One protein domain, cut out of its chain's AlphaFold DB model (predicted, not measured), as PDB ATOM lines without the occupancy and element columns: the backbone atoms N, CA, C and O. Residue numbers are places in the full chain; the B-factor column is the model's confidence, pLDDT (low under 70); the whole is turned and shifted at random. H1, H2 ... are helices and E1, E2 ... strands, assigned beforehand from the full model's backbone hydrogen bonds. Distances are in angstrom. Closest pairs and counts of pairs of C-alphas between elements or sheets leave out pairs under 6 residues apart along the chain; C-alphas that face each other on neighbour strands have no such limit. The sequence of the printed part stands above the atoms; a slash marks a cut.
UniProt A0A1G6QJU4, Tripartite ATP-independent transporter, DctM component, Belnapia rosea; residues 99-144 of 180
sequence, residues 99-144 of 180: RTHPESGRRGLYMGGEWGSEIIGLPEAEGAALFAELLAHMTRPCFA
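What this domain is: This is residues 99 to 144 of the 180 residues of the protein "Tripartite ATP-independent transporter, DctM component" of Belnapia rosea (UniProt A0A1G6QJU4). This piece has little regular structure: a small loop doubled back on itself, with E1 in its returning side, is joined by a long looping link to one helix, H1. Residues 101 to 106, the loop's turn, and the tail, residues 139 to 144, stick out. The 46 printed residues hold one named strand and then one named helix, mostly helix by class, with 18 residues in named elements. The whole is loose, with a radius of gyration of the C-alphas of 12.3 A, and spans 34 by 25 by 16 A.

How they stand to each other: Residues 99 to 100 pair antiparallel with residues 107 to 108 of E1, residues 107 to 109, which pairs with no named strand. H1, residues 124 to 138, is only just apart from E1, their closest C-alphas 8.1 A apart. Every O i to N i+4 pair in H1 is within hydrogen-bond range.

Where its parts are: E1 begins at C-alpha 107 (118.982, 119.829, 75.611) and is 7.1 A long. H1 measures 20.8 A, ending at C-alpha 138 (118.117, 109.660, 67.154).

The domain as a whole: The C-alphas farthest apart, of Glu 103 and Ala 125, are 35.1 A apart. The printed part has no cut. The link from E1 to H1 is long, and its residues 112 to 117 have pLDDT under 70.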
ATOM      1  N   ARG A  99     120.114 115.490  78.818       87.50
ATOM      2  CA  ARG A  99     121.211 116.300  79.350       87.50
ATOM      3  C   ARG A  99     121.193 117.699  78.746       87.50
ATOM      4  O   ARG A  99     120.947 117.876  77.556       87.50
ATOM      5  N   THR A 100     121.497 118.697  79.572       90.38
ATOM      6  CA  THR A 100     121.733 120.072  79.114       90.38
ATOM      7  C   THR A 100     123.216 120.256  78.816       90.38
ATOM      8  O   THR A 100     124.065 119.955  79.658       90.38
ATOM      9  N   HIS A 101     123.537 120.733  77.617       88.56
ATOM     10  CA  HIS A 101     124.903 121.020  77.209       88.56
ATOM     11  C   HIS A 101     125.438 122.234  77.989       88.56
ATOM     12  O   HIS A 101     124.812 123.294  77.941       88.56
ATOM     13  N   PRO A 102     126.582 122.118  78.689       83.44
ATOM     14  CA  PRO A 102     127.026 123.131  79.650       83.44
ATOM     15  C   PRO A 102     127.344 124.485  79.005       83.44
ATOM     16  O   PRO A 102     127.115 125.518  79.618       83.44
ATOM     17  N   GLU A 103     127.831 124.490  77.763       89.19
ATOM     18  CA  GLU A 103     128.234 125.725  77.074       89.19
ATOM     19  C   GLU A 103     127.114 126.326  76.219       89.19
ATOM     20  O   GLU A 103     127.043 127.536  76.049       89.19
ATOM     21  N   SER A 104     126.236 125.487  75.662       89.00
ATOM     22  CA  SER A 104     125.232 125.939  74.684       89.00
ATOM     23  C   SER A 104     123.827 126.017  75.272       89.00
ATOM     24  O   SER A 104     122.924 126.534  74.622       89.00
ATOM     25  N   GLY A 105     123.606 125.460  76.469       89.75
ATOM     26  CA  GLY A 105     122.294 125.380  77.114       89.75
ATOM     27  C   GLY A 105     121.286 124.481  76.389       89.75
ATOM     28  O   GLY A 105     120.149 124.339  76.837       89.75
ATOM     29  N   ARG A 106     121.669 123.857  75.269       90.88
ATOM     30  CA  ARG A 106     120.781 123.001  74.479       90.88
ATOM     31  C   ARG A 106     120.550 121.676  75.191       90.88
ATOM     32  O   ARG A 106     121.472 121.107  75.768       90.88
ATOM     33  N   ARG A 107     119.323 121.166  75.114       91.31
ATOM     34  CA  ARG A 107     118.982 119.829  75.611       91.31
ATOM     35  C   ARG A 107     119.190 118.794  74.514       91.31
ATOM     36  O   ARG A 107     118.818 119.040  73.369       91.31
ATOM     37  N   GLY A 108     119.761 117.654  74.883       87.00
ATOM     38  CA  GLY A 108     119.952 116.503  74.008       87.00
ATOM     39  C   GLY A 108     119.712 115.197  74.755       87.00
ATOM     40  O   GLY A 108     119.816 115.149  75.983       87.00
ATOM     41  N   LEU A 109     119.369 114.152  74.005       87.19
ATOM     42  CA  LEU A 109     119.281 112.794  74.533       87.19
ATOM     43  C   LEU A 109     120.694 112.255  74.787       87.19
ATOM     44  O   LEU A 109     121.576 112.415  73.942       87.19
ATOM     45  N   TYR A 110     120.902 111.641  75.949       85.44
ATOM     46  CA  TYR A 110     122.182 111.063  76.358       85.44
ATOM     47  C   TYR A 110     121.996 109.572  76.656       85.44
ATOM     48  O   TYR A 110     121.632 109.180  77.761       85.44
ATOM     49  N   MET A 111     122.203 108.751  75.628       78.25
ATOM     50  CA  MET A 111     122.026 107.294  75.642       78.25
ATOM     51  C   MET A 111     122.992 106.651  74.638       78.25
ATOM     52  O   MET A 111     123.312 107.294  73.643       78.25
ATOM     53  N   GLY A 112     123.457 105.417  74.869       67.00
ATOM     54  CA  GLY A 112     124.391 104.697  73.985       67.00
ATOM     55  C   GLY A 112     123.962 103.246  73.750       67.00
ATOM     56  O   GLY A 112     123.365 102.640  74.627       67.00
ATOM     57  N   GLY A 113     124.234 102.694  72.562       57.56
ATOM     58  CA  GLY A 113     123.596 101.456  72.081       57.56
ATOM     59  C   GLY A 113     124.177 100.120  72.561       57.56
ATOM     60  O   GLY A 113     123.580  99.092  72.266       57.56
ATOM     61  N   GLU A 114     125.316 100.099  73.260       51.75
ATOM     62  CA  GLU A 114     126.083  98.851  73.458       51.75
ATOM     63  C   GLU A 114     126.209  98.379  74.914       51.75
ATOM     64  O   GLU A 114     126.649  97.256  75.148       51.75
ATOM     65  N   TRP A 115     125.777  99.171  75.901       49.34
ATOM     66  CA  TRP A 115     125.963  98.834  77.317       49.34
ATOM     67  C   TRP A 115     124.635  98.931  78.067       49.34
ATOM     68  O   TRP A 115     123.961  99.958  77.993       49.34
ATOM     69  N   GLY A 116     124.262  97.834  78.741       54.72
ATOM     70  CA  GLY A 116     122.965  97.571  79.381       54.72
ATOM     71  C   GLY A 116     122.316  98.790  80.035       54.72
ATOM     72  O   GLY A 116     122.594  99.113  81.186       54.72
ATOM     73  N   SER A 117     121.450  99.456  79.272       61.69
ATOM     74  CA  SER A 117     120.794 100.694  79.673       61.69
ATOM     75  C   SER A 117     119.373 100.387  80.126       61.69
ATOM     76  O   SER A 117     118.473 100.216  79.307       61.69
ATOM     77  N   GLU A 118     119.176 100.309  81.438       77.00
ATOM     78  CA  GLU A 118     117.846 100.329  82.041       77.00
ATOM     79  C   GLU A 118     117.371 101.783  82.173       77.00
ATOM     80  O   GLU A 118     118.126 102.665  82.597       77.00
ATOM     81  N   ILE A 119     116.106 102.047  81.839       84.62
ATOM     82  CA  ILE A 119     115.478 103.332  82.153       84.62
ATOM     83  C   ILE A 119     114.883 103.233  83.556       84.62
ATOM     84  O   ILE A 119     113.797 102.689  83.748       84.62
ATOM     85  N   ILE A 120     115.607 103.782  84.532       85.75
ATOM     86  CA  ILE A 120     115.196 103.785  85.938       85.75
ATOM     87  C   ILE A 120     113.792 104.382  86.090       85.75
ATOM     88  O   ILE A 120     113.527 105.503  85.648       85.75
ATOM     89  N   GLY A 121     112.913 103.644  86.768       85.56
ATOM     90  CA  GLY A 121     111.530 104.051  87.033       85.56
ATOM     91  C   GLY A 121     110.502 103.520  86.032       85.56
ATOM     92  O   GLY A 121     109.315 103.776  86.225       85.56
ATOM     93  N   LEU A 122     110.924 102.767  85.013       87.75
ATOM     94  CA  LEU A 122     110.035 102.021  84.121       87.75
ATOM     95  C   LEU A 122     110.204 100.508  84.317       87.75
ATOM     96  O   LEU A 122     111.311 100.055  84.607       87.75
ATOM     97  N   PRO A 123     109.140  99.705  84.126       93.12
ATOM     98  CA  PRO A 123     109.281  98.262  83.968       93.12
ATOM     99  C   PRO A 123     110.260  97.933  82.838       93.12
ATOM    100  O   PRO A 123     110.247  98.601  81.807       93.12
ATOM    101  N   GLU A 124     111.063  96.880  82.993       84.69
ATOM    102  CA  GLU A 124     112.128  96.506  82.046       84.69
ATOM    103  C   GLU A 124     111.657  96.488  80.582       84.69
ATOM    104  O   GLU A 124     112.281  97.097  79.715       84.69
ATOM    105  N   ALA A 125     110.509  95.857  80.312       87.06
ATOM    106  CA  ALA A 125     109.940  95.777  78.969       87.06
ATOM    107  C   ALA A 125     109.537  97.154  78.406       87.06
ATOM    108  O   ALA A 125     109.748  97.425  77.224       87.06
ATOM    109  N   GLU A 126     108.984  98.032  79.245       89.31
ATOM    110  CA  GLU A 126     108.599  99.393  78.854       89.31
ATOM    111  C   GLU A 126     109.831 100.279  78.645       89.31
ATOM    112  O   GLU A 126     109.905 101.021  77.665       89.31
ATOM    113  N   GLY A 127     110.833 100.160  79.520       89.00
ATOM    114  CA  GLY A 127     112.111 100.856  79.398       89.00
ATOM    115  C   GLY A 127     112.859 100.455  78.128       89.00
ATOM    116  O   GLY A 127     113.325 101.323  77.394       89.00
ATOM    117  N   ALA A 128     112.908  99.160  77.817       85.69
ATOM    118  CA  ALA A 128     113.515  98.652  76.590       85.69
ATOM    119  C   ALA A 128     112.773  99.134  75.331       85.69
ATOM    120  O   ALA A 128     113.413  99.524  74.352       85.69
ATOM    121  N   ALA A 129     111.435  99.155  75.357       89.19
ATOM    122  CA  ALA A 129     110.629  99.662  74.248       89.19
ATOM    123  C   ALA A 129     110.877 101.160  74.003       89.19
ATOM    124  O   ALA A 129     111.149 101.559  72.870       89.19
ATOM    125  N   LEU A 130     110.864 101.975  75.063       89.44
ATOM    126  CA  LEU A 130     111.153 103.407  74.975       89.44
ATOM    127  C   LEU A 130     112.592 103.666  74.511       89.44
ATOM    128  O   LEU A 130     112.832 104.539  73.677       89.44
ATOM    129  N   PHE A 131     113.558 102.896  75.011       88.00
ATOM    130  CA  PHE A 131     114.947 102.989  74.576       88.00
ATOM    131  C   PHE A 131     115.075 102.720  73.072       88.00
ATOM    132  O   PHE A 131     115.720 103.486  72.356       88.00
ATOM    133  N   ALA A 132     114.433 101.662  72.572       86.69
ATOM    134  CA  ALA A 132     114.448 101.328  71.153       86.69
ATOM    135  C   ALA A 132     113.813 102.435  70.293       86.69
ATOM    136  O   ALA A 132     114.368 102.795  69.254       86.69
ATOM    137  N   GLU A 133     112.695 103.013  70.738       90.88
ATOM    138  CA  GLU A 133     112.030 104.125  70.051       90.88
ATOM    139  C   GLU A 133     112.925 105.371  69.974       90.88
ATOM    140  O   GLU A 133     113.110 105.945  68.898       90.88
ATOM    141  N   LEU A 134     113.531 105.771  71.094       89.81
ATOM    142  CA  LEU A 134     114.417 106.933  71.152       89.81
ATOM    143  C   LEU A 134     115.676 106.727  70.310       89.81
ATOM    144  O   LEU A 134     116.071 107.631  69.572       89.81
ATOM    145  N   LEU A 135     116.273 105.534  70.353       87.00
ATOM    146  CA  LEU A 135     117.423 105.200  69.516       87.00
ATOM    147  C   LEU A 135     117.054 105.251  68.027       87.00
ATOM    148  O   LEU A 135     117.793 105.835  67.230       87.00
ATOM    149  N   ALA A 136     115.900 104.696  67.644       88.50
ATOM    150  CA  ALA A 136     115.393 104.773  66.276       88.50
ATOM    151  C   ALA A 136     115.156 106.226  65.839       88.50
ATOM    152  O   ALA A 136     115.493 106.596  64.715       88.50
ATOM    153  N   HIS A 137     114.645 107.080  66.729       89.31
ATOM    154  CA  HIS A 137     114.485 108.506  66.461       89.31
ATOM    155  C   HIS A 137     115.834 109.219  66.278       89.31
ATOM    156  O   HIS A 137     116.009 109.937  65.295       89.31
ATOM    157  N   MET A 138     116.794 109.017  67.186       85.94
ATOM    158  CA  MET A 138     118.117 109.660  67.154       85.94
ATOM    159  C   MET A 138     118.952 109.261  65.936       85.94
ATOM    160  O   MET A 138     119.788 110.038  65.484       85.94
ATOM    161  N   THR A 139     118.728 108.061  65.400       86.69
ATOM    162  CA  THR A 139     119.475 107.519  64.255       86.69
ATOM    163  C   THR A 139     118.808 107.790  62.905       86.69
ATOM    164  O   THR A 139     119.279 107.304  61.876       86.69
ATOM    165  N   ARG A 140     117.735 108.597  62.870       88.81
ATOM    166  CA  ARG A 140     117.095 109.013  61.614       88.81
ATOM    167  C   ARG A 140     118.097 109.739  60.708       88.81
ATOM    168  O   ARG A 140     118.860 110.574  61.197       88.81
ATOM    169  N   PRO A 141     118.027 109.543  59.377       87.94
ATOM    170  CA  PRO A 141     118.940 110.193  58.435       87.94
ATOM    171  C   PRO A 141     118.979 111.725  58.536       87.94
ATOM    172  O   PRO A 141     120.003 112.334  58.261       87.94
ATOM    173  N   CYS A 142     117.889 112.364  58.973       90.81
ATOM    174  CA  CYS A 142     117.824 113.816  59.163       90.81
ATOM    175  C   CYS A 142     118.678 114.348  60.326       90.81
ATOM    176  O   CYS A 142     118.964 115.541  60.366       90.81
ATOM    177  N   PHE A 143     119.065 113.490  61.270       87.69
ATOM    178  CA  PHE A 143     119.958 113.831  62.382       87.69
ATOM    179  C   PHE A 143     121.357 113.238  62.203       87.69
ATOM    180  O   PHE A 143     122.232 113.461  63.038       87.69
ATOM    181  N   ALA A 144     121.573 112.489  61.120       86.50
ATOM    182  CA  ALA A 144     122.825 111.817  60.841       86.50
ATOM    183  C   ALA A 144     123.688 112.649  59.890       86.50
ATOM    184  O   ALA A 144     123.235 113.126  58.849       86.50
TER     185      ALA A 144